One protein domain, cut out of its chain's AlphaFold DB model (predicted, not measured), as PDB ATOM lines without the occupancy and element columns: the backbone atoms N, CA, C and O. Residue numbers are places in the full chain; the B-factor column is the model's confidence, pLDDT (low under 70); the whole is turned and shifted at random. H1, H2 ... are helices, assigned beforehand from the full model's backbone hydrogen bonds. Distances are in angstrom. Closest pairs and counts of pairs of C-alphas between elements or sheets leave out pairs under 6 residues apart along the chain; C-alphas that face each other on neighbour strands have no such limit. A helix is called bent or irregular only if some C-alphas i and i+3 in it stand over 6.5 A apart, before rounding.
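This is residues 38 to 59 and 71 to 156 of the 156 residues of an uncharacterized protein of Fusarium euwallaceae (UniProt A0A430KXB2). A helical hairpin of H3 and H4 makes the body, with H3 in the middle; the long helix H6 crosses H3 on the side away from H4, H5 packs across the first turns of H3, and H1 packs on both H3 and H6. The printed part has 108 residues, with six named helices, H1 to H6, and no named strand. Its class is all helix, and the helix packing is mostly crossed, with one of five pairs at a shallow tilt. It is compact, with a radius of gyration of the C-alphas of 14.1 A, and spans 43 by 35 by 24 A.

The longest helix, H6, residues 133 to 154, touches the hub, H3, residues 73 to 90, with its residues 136 to 139 alone. The closest C-alphas are those of Leu 79 and Leu 139, 6.4 A apart, at a steep tilt of 68 degrees, only just short of about perpendicular. H4, residues 98 to 116, forms a helical hairpin with H3: they touch at a shallow tilt of 15 degrees, opposite ways, and the closest C-alphas, of Ser 74 and Ile 116, are 6.2 A apart. H4 and H6 are apart. H5, residues 119 to 130, touches residues 73 to 77 of H3 alone, at a steep tilt of 65 degrees; the closest C-alphas, of Pro 73 and Ala 126, are 4.9 A apart. H4 and H5 only just touch, only at the corner, with 3 pairs of C-alphas within 8 A, the closest being Leu 115 and Ala 122 at 5.4 A. H1, residues 42 to 51, touches H3 at a steep tilt of 44 degrees, opposite ways, with the C-alphas of Glu 44 and Ala 89 closest at 5.0 A. H1 is about perpendicular to H6, at 83 degrees, and touches it; the closest C-alphas, of Glu 45 and Leu 146, are 6.4 A apart. H2, residues 54 to 57, only just touches H3, with 3 pairs of C-alphas within 8 A, the closest being Phe 57 and Asp 75 at 7.3 A. Every O i to N i+4 pair is within hydrogen-bond range in H1, H3, H5 and H6, 11 of 15 are in H4, and H2 is too short for such a pair.

H6 is 31.6 A long, from C-alpha 133 at (114.031, 84.444, 90.750) to C-alpha 154 at (113.923, 53.242, 95.613). H3 measures 26.1 A and H4 26.9 A. H4 is neither bent nor irregular, but only just: C-alphas 105 and 108 are 6.3 A apart. H5 measures 16.4 A, H1 14.5 A and H2 5.6 A; H1 begins at C-alpha 42, (115.610, 62.541, 106.027).

The two C-alphas farthest apart, of Pro 120 and Arg 156, the chain's last residue, are 44.1 A apart. Residues 60 to 70 are not printed, and C-alphas 59 and 71 across this cut are 9.6 A apart. Of the links that are printed whole, none is long. The mean pLDDT of the printed part is 81.9; residues 38 to 39, 99 to 100 and 119 to 122 are under 70.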
ATOM      1  N   ARG A  38     117.910  75.047 105.270       60.56
ATOM      2  CA  ARG A  38     119.135  74.264 104.987       60.56
ATOM      3  C   ARG A  38     118.791  72.782 104.748       60.56
ATOM      4  O   ARG A  38     117.776  72.370 105.314       60.56
ATOM      5  N   PRO A  39     119.642  72.008 104.033       69.00
ATOM      6  CA  PRO A  39     119.284  70.714 103.454       69.00
ATOM      7  C   PRO A  39     118.350  69.926 104.356       69.00
ATOM      8  O   PRO A  39     118.672  69.726 105.528       69.00
ATOM      9  N   LEU A  40     117.190  69.552 103.813       78.19
ATOM     10  CA  LEU A  40     116.184  68.810 104.564       78.19
ATOM     11  C   LEU A  40     116.808  67.575 105.214       78.19
ATOM     12  O   LEU A  40     117.579  66.851 104.577       78.19
ATOM     13  N   ASP A  41     116.454  67.328 106.471       84.00
ATOM     14  CA  ASP A  41     116.808  66.070 107.120       84.00
ATOM     15  C   ASP A  41     115.937  64.930 106.551       84.00
ATOM     16  O   ASP A  41     114.809  65.182 106.119       84.00
ATOM     17  N   PRO A  42     116.377  63.656 106.592       86.25
ATOM     18  CA  PRO A  42     115.610  62.541 106.027       86.25
ATOM     19  C   PRO A  42     114.135  62.447 106.476       86.25
ATOM     20  O   PRO A  42     113.296  62.128 105.636       86.25
ATOM     21  N   PRO A  43     113.763  62.751 107.740       87.62
ATOM     22  CA  PRO A  43     112.353  62.790 108.140       87.62
ATOM     23  C   PRO A  43     111.557  63.936 107.496       87.62
ATOM     24  O   PRO A  43     110.353  63.803 107.292       87.62
ATOM     25  N   GLU A  44     112.206  65.065 107.201       88.88
ATOM     26  CA  GLU A  44     111.584  66.198 106.508       88.88
ATOM     27  C   GLU A  44     111.395  65.868 105.020       88.88
ATOM     28  O   GLU A  44     110.321  66.115 104.481       88.88
ATOM     29  N   GLU A  45     112.393  65.238 104.384       90.50
ATOM     30  CA  GLU A  45     112.277  64.714 103.015       90.50
ATOM     31  C   GLU A  45     111.114  63.714 102.908       90.50
ATOM     32  O   GLU A  45     110.283  63.826 102.011       90.50
ATOM     33  N   GLU A  46     111.022  62.759 103.840       89.81
ATOM     34  CA  GLU A  46     109.956  61.753 103.843       89.81
ATOM     35  C   GLU A  46     108.570  62.376 104.030       89.81
ATOM     36  O   GLU A  46     107.652  62.024 103.295       89.81
ATOM     37  N   HIS A  47     108.432  63.361 104.924       88.94
ATOM     38  CA  HIS A  47     107.169  64.081 105.097       88.94
ATOM     39  C   HIS A  47     106.667  64.701 103.792       88.94
ATOM     40  O   HIS A  47     105.487  64.591 103.469       88.94
ATOM     41  N   ILE A  48     107.560  65.356 103.048       89.69
ATOM     42  CA  ILE A  48     107.194  66.036 101.805       89.69
ATOM     43  C   ILE A  48     106.880  65.010 100.720       89.69
ATOM     44  O   ILE A  48     105.885  65.158 100.024       89.69
ATOM     45  N   LEU A  49     107.683  63.948 100.596       91.75
ATOM     46  CA  LEU A  49     107.450  62.882  99.616       91.75
ATOM     47  C   LEU A  49     106.140  62.112  99.849       91.75
ATOM     48  O   LEU A  49     105.638  61.498  98.910       91.75
ATOM     49  N   ASP A  50     105.607  62.122 101.072       92.00
ATOM     50  CA  ASP A  50     104.311  61.524 101.396       92.00
ATOM     51  C   ASP A  50     103.124  62.455 101.061       92.00
ATOM     52  O   ASP A  50     102.014  61.962 100.849       92.00
ATOM     53  N   ASN A  51     103.343  63.776 100.986       89.56
ATOM     54  CA  ASN A  51     102.291  64.774 100.722       89.56
ATOM     55  C   ASN A  51     102.324  65.352  99.296       89.56
ATOM     56  O   ASN A  51     101.319  65.889  98.840       89.56
ATOM     57  N   ILE A  52     103.460  65.268  98.600       91.00
ATOM     58  CA  ILE A  52     103.666  65.839  97.265       91.00
ATOM     59  C   ILE A  52     103.900  64.731  96.241       91.00
ATOM     60  O   ILE A  52     104.818  63.919  96.371       91.00
ATOM     61  N   ASP A  53     103.123  64.760  95.159       90.94
ATOM     62  CA  ASP A  53     103.393  63.946  93.979       90.94
ATOM     63  C   ASP A  53     104.477  64.604  93.109       90.94
ATOM     64  O   ASP A  53     104.249  65.621  92.453       90.94
ATOM     65  N   LEU A  54     105.673  64.005  93.082       91.06
ATOM     66  CA  LEU A  54     106.787  64.502  92.271       91.06
ATOM     67  C   LEU A  54     106.535  64.415  90.754       91.06
ATOM     68  O   LEU A  54     107.255  65.070  89.995       91.06
ATOM     69  N   SER A  55     105.544  63.637  90.297       90.81
ATOM     70  CA  SER A  55     105.190  63.553  88.874       90.81
ATOM     71  C   SER A  55     104.699  64.894  88.315       90.81
ATOM     72  O   SER A  55     104.960  65.197  87.151       90.81
ATOM     73  N   LEU A  56     104.126  65.748  89.174       88.75
ATOM     74  CA  LEU A  56     103.686  67.109  88.846       88.75
ATOM     75  C   LEU A  56     104.824  68.028  88.391       88.75
ATOM     76  O   LEU A  56     104.570  69.091  87.839       88.75
ATOM     77  N   PHE A  57     106.075  67.625  88.620       91.12
ATOM     78  CA  PHE A  57     107.250  68.410  88.273       91.12
ATOM     79  C   PHE A  57     108.136  67.714  87.244       91.12
ATOM     80  O   PHE A  57     109.262  68.158  87.051       91.12
ATOM     81  N   GLN A  58     107.723  66.598  86.633       86.56
ATOM     82  CA  GLN A  58     108.604  65.772  85.789       86.56
ATOM     83  C   GLN A  58     109.279  66.564  84.651       86.56
ATOM     84  O   GLN A  58     110.433  66.293  84.320       86.56
ATOM     85  N   ASP A  59     108.586  67.575  84.122       87.25
ATOM     86  CA  ASP A  59     109.019  68.383  82.982       87.25
ATOM     87  C   ASP A  59     109.894  69.584  83.395       87.25
ATOM     88  O   ASP A  59     110.540  70.211  82.554       87.25
ATOM     89  N   PHE A  71     108.224  78.558  82.727       85.12
ATOM     90  CA  PHE A  71     107.256  77.801  83.514       85.12
ATOM     91  C   PHE A  71     105.837  78.152  83.085       85.12
ATOM     92  O   PHE A  71     105.542  79.329  82.832       85.12
ATOM     93  N   ASP A  72     104.960  77.155  83.077       88.69
ATOM     94  CA  ASP A  72     103.525  77.396  82.990       88.69
ATOM     95  C   ASP A  72     103.004  77.952  84.329       88.69
ATOM     96  O   ASP A  72     103.621  77.747  85.382       88.69
ATOM     97  N   PRO A  73     101.859  78.662  84.352       84.88
ATOM     98  CA  PRO A  73     101.297  79.171  85.601       84.88
ATOM     99  C   PRO A  73     101.095  78.095  86.675       84.88
ATOM    100  O   PRO A  73     101.357  78.335  87.855       84.88
ATOM    101  N   SER A  74     100.705  76.888  86.258       85.62
ATOM    102  CA  SER A  74     100.565  75.723  87.132       85.62
ATOM    103  C   SER A  74     101.878  75.309  87.792       85.62
ATOM    104  O   SER A  74     101.859  74.898  88.949       85.62
ATOM    105  N   ASP A  75     103.020  75.457  87.117       88.88
ATOM    106  CA  ASP A  75     104.324  75.099  87.685       88.88
ATOM    107  C   ASP A  75     104.676  76.020  88.851       88.88
ATOM    108  O   ASP A  75     105.117  75.550  89.896       88.88
ATOM    109  N   TYR A  76     104.419  77.326  88.723       83.69
ATOM    110  CA  TYR A  76     104.627  78.270  89.825       83.69
ATOM    111  C   TYR A  76     103.751  77.943  91.034       83.69
ATOM    112  O   TYR A  76     104.214  78.054  92.171       83.69
ATOM    113  N   ILE A  77     102.503  77.531  90.804       83.31
ATOM    114  CA  ILE A  77     101.581  77.137  91.874       83.31
ATOM    115  C   ILE A  77     102.057  75.837  92.532       83.31
ATOM    116  O   ILE A  77     102.178  75.781  93.754       83.31
ATOM    117  N   ASN A  78     102.416  74.823  91.743       89.69
ATOM    118  CA  ASN A  78     102.947  73.557  92.251       89.69
ATOM    119  C   ASN A  78     104.240  73.770  93.054       89.69
ATOM    120  O   ASN A  78     104.418  73.183  94.122       89.69
ATOM    121  N   LEU A  79     105.131  74.649  92.586       86.38
ATOM    122  CA  LEU A  79     106.342  75.039  93.309       86.38
ATOM    123  C   LEU A  79     106.001  75.761  94.626       86.38
ATOM    124  O   LEU A  79     106.644  75.511  95.645       86.38
ATOM    125  N   ALA A  80     104.963  76.600  94.652       85.06
ATOM    126  CA  ALA A  80     104.502  77.250  95.882       85.06
ATOM    127  C   ALA A  80     103.942  76.247  96.901       85.06
ATOM    128  O   ALA A  80     104.289  76.317  98.081       85.06
ATOM    129  N   ILE A  81     103.143  75.280  96.440       86.31
ATOM    130  CA  ILE A  81     102.627  74.175  97.261       86.31
ATOM    131  C   ILE A  81     103.793  73.366  97.845       86.31
ATOM    132  O   ILE A  81     103.834  73.118  99.052       86.31
ATOM    133  N   LEU A  82     104.794  73.035  97.021       88.00
ATOM    134  CA  LEU A  82     106.024  72.382  97.469       88.00
ATOM    135  C   LEU A  82     106.739  73.195  98.564       88.00
ATOM    136  O   LEU A  82     107.170  72.636  99.574       88.00
ATOM    137  N   GLY A  83     106.849  74.514  98.391       84.19
ATOM    138  CA  GLY A  83     107.439  75.409  99.387       84.19
ATOM    139  C   GLY A  83     106.684  75.413 100.721       84.19
ATOM    140  O   GLY A  83     107.308  75.350 101.785       84.19
ATOM    141  N   ALA A  84     105.351  75.436 100.679       83.38
ATOM    142  CA  ALA A  84     104.501  75.380 101.866       83.38
ATOM    143  C   ALA A  84     104.629  74.035 102.607       83.38
ATOM    144  O   ALA A  84     104.763  74.014 103.836       83.38
ATOM    145  N   GLU A  85     104.675  72.913 101.886       87.56
ATOM    146  CA  GLU A  85     104.924  71.593 102.482       87.56
ATOM    147  C   GLU A  85     106.325  71.492 103.098       87.56
ATOM    148  O   GLU A  85     106.479  71.010 104.223       87.56
ATOM    149  N   ALA A  86     107.349  72.035 102.436       84.81
ATOM    150  CA  ALA A  86     108.697  72.090 102.996       84.81
ATOM    151  C   ALA A  86     108.763  72.918 104.287       84.81
ATOM    152  O   ALA A  86     109.410  72.521 105.264       84.81
ATOM    153  N   PHE A  87     108.041  74.039 104.338       81.81
ATOM    154  CA  PHE A  87     107.890  74.818 105.562       81.81
ATOM    155  C   PHE A  87     107.216  74.004 106.674       81.81
ATOM    156  O   PHE A  87     107.684  74.006 107.816       81.81
ATOM    157  N   LEU A  88     106.135  73.283 106.363       83.38
ATOM    158  CA  LEU A  88     105.415  72.449 107.326       83.38
ATOM    159  C   LEU A  88     106.256  71.280 107.845       83.38
ATOM    160  O   LEU A  88     106.179  70.984 109.046       83.38
ATOM    161  N   ALA A  89     107.069  70.668 106.983       86.38
ATOM    162  CA  ALA A  89     108.019  69.619 107.335       86.38
ATOM    163  C   ALA A  89     109.056  70.139 108.342       86.38
ATOM    164  O   ALA A  89     109.222  69.582 109.430       86.38
ATOM    165  N   ALA A  90     109.677  71.280 108.034       81.25
ATOM    166  CA  ALA A  90     110.696  71.890 108.885       81.25
ATOM    167  C   ALA A  90     110.129  72.642 110.099       81.25
ATOM    168  O   ALA A  90     110.876  73.029 111.001       81.25
ATOM    169  N   ALA A  91     108.810  72.838 110.180       80.25
ATOM    170  CA  ALA A  91     108.160  73.640 111.215       80.25
ATOM    171  C   ALA A  91     108.499  73.186 112.645       80.25
ATOM    172  O   ALA A  91     108.574  74.012 113.555       80.25
ATOM    173  N   GLY A  92     108.694  71.878 112.856       75.62
ATOM    174  CA  GLY A  92     109.113  71.333 114.150       75.62
ATOM    175  C   GLY A  92     110.513  71.801 114.548       75.62
ATOM    176  O   GLY A  92     110.700  72.329 115.645       75.62
ATOM    177  N   ARG A  93     111.474  71.679 113.628       82.19
ATOM    178  CA  ARG A  93     112.861  72.126 113.810       82.19
ATOM    179  C   ARG A  93     112.969  73.643 113.945       82.19
ATOM    180  O   ARG A  93     113.743  74.137 114.758       82.19
ATOM    181  N   LEU A  94     112.159  74.377 113.188       74.75
ATOM    182  CA  LEU A  94     112.091  75.838 113.215       74.75
ATOM    183  C   LEU A  94     111.283  76.392 114.403       74.75
ATOM    184  O   LEU A  94     111.126  77.606 114.518       74.75
ATOM    185  N   MET A  95     110.771  75.527 115.289       75.75
ATOM    186  CA  MET A  95     109.958  75.907 116.453       75.75
ATOM    187  C   MET A  95     108.759  76.801 116.081       75.75
ATOM    188  O   MET A  95     108.373  77.708 116.824       75.75
ATOM    189  N   VAL A  96     108.156  76.546 114.917       70.88
ATOM    190  CA  VAL A  96     107.048  77.346 114.391       70.88
ATOM    191  C   VAL A  96     105.812  77.163 115.281       70.88
ATOM    192  O   VAL A  96     105.399  76.027 115.548       70.88
ATOM    193  N   PRO A  97     105.152  78.255 115.713       71.88
ATOM    194  CA  PRO A  97     103.936  78.169 116.511       71.88
ATOM    195  C   PRO A  97     102.827  77.376 115.811       71.88
ATOM    196  O   PRO A  97     102.541  77.584 114.633       71.88
ATOM    197  N   GLN A  98     102.098  76.549 116.567       73.00
ATOM    198  CA  GLN A  98     101.036  75.692 116.018       73.00
ATOM    199  C   GLN A  98      99.948  76.464 115.250       73.00
ATOM    200  O   GLN A  98      99.373  75.937 114.301       73.00
ATOM    201  N   ARG A  99      99.665  77.715 115.640       69.12
ATOM    202  CA  ARG A  99      98.717  78.584 114.923       69.12
ATOM    203  C   ARG A  99      99.160  78.879 113.486       69.12
ATOM    204  O   ARG A  99      98.321  78.884 112.600       69.12
ATOM    205  N   VAL A 100     100.464  79.054 113.267       67.69
ATOM    206  CA  VAL A 100     101.040  79.327 111.943       67.69
ATOM    207  C   VAL A 100     100.985  78.062 111.099       67.69
ATOM    208  O   VAL A 100     100.484  78.094 109.986       67.69
ATOM    209  N   LYS A 101     101.354  76.907 111.668       70.69
ATOM    210  CA  LYS A 101     101.207  75.610 110.984       70.69
ATOM    211  C   LYS A 101      99.768  75.337 110.534       70.69
ATOM    212  O   LYS A 101      99.554  74.775 109.468       70.69
ATOM    213  N   ARG A 102      98.778  75.696 111.364       74.50
ATOM    214  CA  ARG A 102      97.353  75.549 111.021       74.50
ATOM    215  C   ARG A 102      96.934  76.477 109.887       74.50
ATOM    216  O   ARG A 102      96.192  76.018 109.033       74.50
ATOM    217  N   PHE A 103      97.400  77.723 109.900       74.19
ATOM    218  CA  PHE A 103      97.149  78.678 108.824       74.19
ATOM    219  C   PHE A 103      97.699  78.158 107.492       74.19
ATOM    220  O   PHE A 103      96.931  77.991 106.556       74.19
ATOM    221  N   VAL A 104      98.982  77.777 107.442       73.50
ATOM    222  CA  VAL A 104      99.593  77.262 106.203       73.50
ATOM    223  C   VAL A 104      98.828  76.040 105.682       73.50
ATOM    224  O   VAL A 104      98.460  75.977 104.517       73.50
ATOM    225  N   ARG A 105      98.488  75.094 106.571       79.69
ATOM    226  CA  ARG A 105      97.746  73.882 106.184       79.69
ATOM    227  C   ARG A 105      96.334  74.134 105.677       79.69
ATOM    228  O   ARG A 105      95.871  73.409 104.812       79.69
ATOM    229  N   ARG A 106      95.599  75.044 106.315       75.94
ATOM    230  CA  ARG A 106      94.162  75.198 106.075       75.94
ATOM    231  C   ARG A 106      93.867  76.276 105.047       75.94
ATOM    232  O   ARG A 106      92.958  76.107 104.244       75.94
ATOM    233  N   ASP A 107      94.581  77.384 105.150       73.62
ATOM    234  CA  ASP A 107      94.241  78.614 104.459       73.62
ATOM    235  C   ASP A 107      95.156  78.808 103.248       73.62
ATOM    236  O   ASP A 107      94.651  79.075 102.167       73.62
ATOM    237  N   GLU A 108      96.473  78.637 103.397       75.25
ATOM    238  CA  GLU A 108      97.429  78.849 102.299       75.25
ATOM    239  C   GLU A 108      97.401  77.711 101.273       75.25
ATOM    240  O   GLU A 108      97.136  77.966 100.103       75.25
ATOM    241  N   LEU A 109      97.596  76.459 101.705       79.25
ATOM    242  CA  LEU A 109      97.552  75.306 100.797       79.25
ATOM    243  C   LEU A 109      96.204  75.197 100.082       79.25
ATOM    244  O   LEU A 109      96.175  75.076  98.864       79.25
ATOM    245  N   GLY A 110      95.094  75.348 100.810       78.00
ATOM    246  CA  GLY A 110      93.761  75.300 100.203       78.00
ATOM    247  C   GLY A 110      93.519  76.411  99.174       78.00
ATOM    248  O   GLY A 110      92.815  76.192  98.190       78.00
ATOM    249  N   GLN A 111      94.111  77.597  99.360       76.94
ATOM    250  CA  GLN A 111      94.049  78.669  98.363       76.94
ATOM    251  C   GLN A 111      94.921  78.369  97.144       76.94
ATOM    252  O   GLN A 111      94.443  78.517  96.023       76.94
ATOM    253  N   LEU A 112      96.163  77.919  97.346       78.31
ATOM    254  CA  LEU A 112      97.063  77.540  96.251       78.31
ATOM    255  C   LEU A 112      96.468  76.415  95.397       78.31
ATOM    256  O   LEU A 112      96.479  76.510  94.176       78.31
ATOM    257  N   GLU A 113      95.874  75.404  96.028       80.94
ATOM    258  CA  GLU A 113      95.151  74.336  95.333       80.94
ATOM    259  C   GLU A 113      93.978  74.891  94.514       80.94
ATOM    260  O   GLU A 113      93.797  74.505  93.363       80.94
ATOM    261  N   SER A 114      93.219  75.855  95.051       79.56
ATOM    262  CA  SER A 114      92.098  76.477  94.327       79.56
ATOM    263  C   SER A 114      92.521  77.378  93.157       79.56
ATOM    264  O   SER A 114      91.747  77.567  92.215       79.56
ATOM    265  N   LEU A 115      93.744  77.925  93.193       77.94
ATOM    266  CA  LEU A 115      94.287  78.745  92.106       77.94
ATOM    267  C   LEU A 115      94.524  77.922  90.840       77.94
ATOM    268  O   LEU A 115      94.378  78.463  89.749       77.94
ATOM    269  N   ILE A 116      94.817  76.624  90.968       71.50
ATOM    270  CA  ILE A 116      95.006  75.718  89.821       71.50
ATOM    271  C   ILE A 116      93.765  75.719  88.912       71.50
ATOM    272  O   ILE A 116      93.893  75.686  87.691       71.50
ATOM    273  N   ASP A 117      92.575  75.832  89.502       72.31
ATOM    274  CA  ASP A 117      91.297  75.788  88.789       72.31
ATOM    275  C   ASP A 117      90.807  77.172  88.303       72.31
ATOM    276  O   ASP A 117      89.754  77.263  87.663       72.31
ATOM    277  N   THR A 118      91.540  78.262  88.587       75.12
ATOM    278  CA  THR A 118      91.095  79.647  88.327       75.12
ATOM    279  C   THR A 118      92.066  80.411  87.419       75.12
ATOM    280  O   THR A 118      93.006  81.064  87.866       75.12
ATOM    281  N   GLU A 119      91.793  80.372  86.113       62.97
ATOM    282  CA  GLU A 119      92.702  80.813  85.043       62.97
ATOM    283  C   GLU A 119      93.190  82.286  85.097       62.97
ATOM    284  O   GLU A 119      94.372  82.499  84.826       62.97
ATOM    285  N   PRO A 120      92.395  83.323  85.461       69.94
ATOM    286  CA  PRO A 120      92.948  84.680  85.569       69.94
ATOM    287  C   PRO A 120      93.860  84.851  86.796       69.94
ATOM    288  O   PRO A 120      94.940  85.428  86.684       69.94
ATOM    289  N   ASP A 121      93.470  84.292  87.942       68.44
ATOM    290  CA  ASP A 121      94.212  84.443  89.198       68.44
ATOM    291  C   ASP A 121      95.523  83.635  89.175       68.44
ATOM    292  O   ASP A 121      96.547  84.078  89.701       68.44
ATOM    293  N   ALA A 122      95.526  82.479  88.501       69.69
ATOM    294  CA  ALA A 122      96.722  81.673  88.272       69.69
ATOM    295  C   ALA A 122      97.785  82.424  87.459       69.69
ATOM    296  O   ALA A 122      98.974  82.375  87.784       69.69
ATOM    297  N   VAL A 123      97.367  83.135  86.404       78.38
ATOM    298  CA  VAL A 123      98.272  83.910  85.542       78.38
ATOM    299  C   VAL A 123      98.867  85.097  86.297       78.38
ATOM    300  O   VAL A 123     100.073  85.335  86.195       78.38
ATOM    301  N   ASP A 124      98.060  85.809  87.087       75.44
ATOM    302  CA  ASP A 124      98.536  86.933  87.899       75.44
ATOM    303  C   ASP A 124      99.525  86.469  88.978       75.44
ATOM    304  O   ASP A 124     100.601  87.062  89.139       75.44
ATOM    305  N   PHE A 125      99.218  85.362  89.663       76.50
ATOM    306  CA  PHE A 125     100.129  84.729  90.614       76.50
ATOM    307  C   PHE A 125     101.455  84.349  89.945       76.50
ATOM    308  O   PHE A 125     102.526  84.754  90.402       76.50
ATOM    309  N   ALA A 126     101.398  83.631  88.822       77.25
ATOM    310  CA  ALA A 126     102.577  83.205  88.076       77.25
ATOM    311  C   ALA A 126     103.430  84.387  87.601       77.25
ATOM    312  O   ALA A 126     104.658  84.358  87.712       77.25
ATOM    313  N   GLY A 127     102.793  85.461  87.127       76.88
ATOM    314  CA  GLY A 127     103.473  86.695  86.745       76.88
ATOM    315  C   GLY A 127     104.251  87.318  87.904       76.88
ATOM    316  O   GLY A 127     105.375  87.788  87.713       76.88
ATOM    317  N   ALA A 128     103.695  87.281  89.115       76.62
ATOM    318  CA  ALA A 128     104.363  87.783  90.307       76.62
ATOM    319  C   ALA A 128     105.526  86.874  90.749       76.62
ATOM    320  O   ALA A 128     106.619  87.369  91.038       76.62
ATOM    321  N   MET A 129     105.332  85.552  90.724       74.62
ATOM    322  CA  MET A 129     106.361  84.577  91.112       74.62
ATOM    323  C   MET A 129     107.530  84.520  90.129       74.62
ATOM    324  O   MET A 129     108.676  84.384  90.553       74.62
ATOM    325  N   ARG A 130     107.276  84.723  88.831       76.25
ATOM    326  CA  ARG A 130     108.316  84.827  87.798       76.25
ATOM    327  C   ARG A 130     109.354  85.906  88.103       76.25
ATOM    328  O   ARG A 130     110.531  85.734  87.800       76.25
ATOM    329  N   ASN A 131     108.934  87.015  88.708       74.31
ATOM    330  CA  ASN A 131     109.836  88.108  89.078       74.31
ATOM    331  C   ASN A 131     110.641  87.810  90.357       74.31
ATOM    332  O   ASN A 131     111.525  88.586  90.723       74.31
ATOM    333  N   ASN A 132     110.358  86.696  91.038       75.25
ATOM    334  CA  ASN A 132     111.007  86.274  92.272       75.25
ATOM    335  C   ASN A 132     112.007  85.131  92.021       75.25
ATOM    336  O   ASN A 132     111.885  84.029  92.553       75.25
ATOM    337  N   GLU A 133     113.021  85.414  91.200       79.69
ATOM    338  CA  GLU A 133     114.031  84.444  90.750       79.69
ATOM    339  C   GLU A 133     114.695  83.680  91.906       79.69
ATOM    340  O   GLU A 133     114.838  82.465  91.836       79.69
ATOM    341  N   VAL A 134     115.061  84.372  92.991       78.62
ATOM    342  CA  VAL A 134     115.742  83.763  94.149       78.62
ATOM    343  C   VAL A 134     114.870  82.699  94.815       78.62
ATOM    344  O   VAL A 134     115.361  81.635  95.199       78.62
ATOM    345  N   TRP A 135     113.575  82.975  94.949       78.12
ATOM    346  CA  TRP A 135     112.629  82.039  95.540       78.12
ATOM    347  C   TRP A 135     112.393  80.836  94.625       78.12
ATOM    348  O   TRP A 135     112.481  79.700  95.085       78.12
ATOM    349  N   VAL A 136     112.184  81.077  93.325       81.62
ATOM    350  CA  VAL A 136     111.999  80.000  92.339       81.62
ATOM    351  C   VAL A 136     113.238  79.109  92.300       81.62
ATOM    352  O   VAL A 136     113.120  77.893  92.395       81.62
ATOM    353  N   GLN A 137     114.432  79.703  92.265       85.38
ATOM    354  CA  GLN A 137     115.695  78.971  92.288       85.38
ATOM    355  C   GLN A 137     115.827  78.097  93.540       85.38
ATOM    356  O   GLN A 137     116.195  76.930  93.436       85.38
ATOM    357  N   SER A 138     115.459  78.627  94.709       82.00
ATOM    358  CA  SER A 138     115.484  77.860  95.960       82.00
ATOM    359  C   SER A 138     114.572  76.628  95.877       82.00
ATOM    360  O   SER A 138     114.928  75.546  96.340       82.00
ATOM    361  N   LEU A 139     113.395  76.755  95.258       86.75
ATOM    362  CA  LEU A 139     112.463  75.634  95.106       86.75
ATOM    363  C   LEU A 139     112.913  74.610  94.071       86.75
ATOM    364  O   LEU A 139     112.644  73.424  94.246       86.75
ATOM    365  N   LEU A 140     113.630  75.035  93.031       89.81
ATOM    366  CA  LEU A 140     114.276  74.116  92.098       89.81
ATOM    367  C   LEU A 140     115.362  73.288  92.793       89.81
ATOM    368  O   LEU A 140     115.423  72.076  92.586       89.81
ATOM    369  N   GLU A 141     116.163  73.911  93.659       88.44
ATOM    370  CA  GLU A 141     117.163  73.213  94.480       88.44
ATOM    371  C   GLU A 141     116.503  72.206  95.435       88.44
ATOM    372  O   GLU A 141     116.949  71.062  95.559       88.44
ATOM    373  N   LEU A 142     115.394  72.594  96.069       89.19
ATOM    374  CA  LEU A 142     114.595  71.695  96.902       89.19
ATOM    375  C   LEU A 142     114.029  70.517  96.098       89.19
ATOM    376  O   LEU A 142     114.100  69.370  96.543       89.19
ATOM    377  N   LEU A 143     113.470  70.787  94.918       92.00
ATOM    378  CA  LEU A 143     112.930  69.759  94.035       92.00
ATOM    379  C   LEU A 143     114.025  68.772  93.603       92.00
ATOM    380  O   LEU A 143     113.795  67.561  93.588       92.00
ATOM    381  N   GLU A 144     115.229  69.262  93.298       92.19
ATOM    382  CA  GLU A 144     116.386  68.414  93.009       92.19
ATOM    383  C   GLU A 144     116.752  67.529  94.207       92.19
ATOM    384  O   GLU A 144     116.912  66.312  94.050       92.19
ATOM    385  N   GLN A 145     116.812  68.110  95.412       90.94
ATOM    386  CA  GLN A 145     117.077  67.358  96.637       90.94
ATOM    387  C   GLN A 145     116.047  66.233  96.838       90.94
ATOM    388  O   GLN A 145     116.426  65.096  97.132       90.94
ATOM    389  N   LEU A 146     114.756  66.508  96.638       92.56
ATOM    390  CA  LEU A 146     113.685  65.517  96.803       92.56
ATOM    391  C   LEU A 146     113.720  64.419  95.732       92.56
ATOM    392  O   LEU A 146     113.494  63.248  96.048       92.56
ATOM    393  N   ARG A 147     114.068  64.754  94.484       92.50
ATOM    394  CA  ARG A 147     114.299  63.761  93.419       92.50
ATOM    395  C   ARG A 147     115.454  62.821  93.768       92.50
ATOM    396  O   ARG A 147     115.379  61.621  93.507       92.50
ATOM    397  N   GLU A 148     116.531  63.337  94.357       91.75
ATOM    398  CA  GLU A 148     117.624  62.504  94.869       91.75
ATOM    399  C   GLU A 148     117.168  61.648  96.058       91.75
ATOM    400  O   GLU A 148     117.399  60.439  96.073       91.75
ATOM    401  N   ALA A 149     116.448  62.229  97.020       91.12
ATOM    402  CA  ALA A 149     115.895  61.505  98.162       91.12
ATOM    403  C   ALA A 149     115.012  60.321  97.734       91.12
ATOM    404  O   ALA A 149     115.172  59.210  98.250       91.12
ATOM    405  N   ARG A 150     114.148  60.528  96.733       91.88
ATOM    406  CA  ARG A 150     113.297  59.485  96.155       91.88
ATOM    407  C   ARG A 150     114.120  58.353  95.541       91.88
ATOM    408  O   ARG A 150     113.898  57.195  95.889       91.88
ATOM    409  N   ARG A 151     115.126  58.679  94.721       91.06
ATOM    410  CA  ARG A 151     116.044  57.685  94.133       91.06
ATOM    411  C   ARG A 151     116.785  56.880  95.202       91.06
ATOM    412  O   ARG A 151     116.895  55.662  95.084       91.06
ATOM    413  N   ARG A 152     117.237  57.525  96.289       91.50
ATOM    414  CA  ARG A 152     117.864  56.837  97.436       91.50
ATOM    415  C   ARG A 152     116.910  55.868  98.142       91.50
ATOM    416  O   ARG A 152     117.379  54.855  98.654       91.50
ATOM    417  N   LYS A 153     115.608  56.175  98.205       86.50
ATOM    418  CA  LYS A 153     114.577  55.307  98.807       86.50
ATOM    419  C   LYS A 153     114.262  54.105  97.913       86.50
ATOM    420  O   LYS A 153     114.113  53.011  98.431       86.50
ATOM    421  N   GLU A 154     114.214  54.300  96.596       87.25
ATOM    422  CA  GLU A 154     113.923  53.242  95.613       87.25
ATOM    423  C   GLU A 154     115.096  52.275  95.382       87.25
ATOM    424  O   GLU A 154     114.885  51.139  94.966       87.25
ATOM    425  N   ALA A 155     116.329  52.701  95.665       85.50
ATOM    426  CA  ALA A 155     117.527  51.867  95.560       85.50
ATOM    427  C   ALA A 155     117.792  50.964  96.789       85.50
ATOM    428  O   ALA A 155     118.797  50.249  96.803       85.50
ATOM    429  N   ARG A 156     116.952  51.034  97.830       71.12
ATOM    430  CA  ARG A 156     117.056  50.254  99.077       71.12
ATOM    431  C   ARG A 156     116.064  49.100  99.091       71.12
ATOM    432  O   ARG A 156     116.462  48.031  99.603       71.12
TER     433      ARG A 156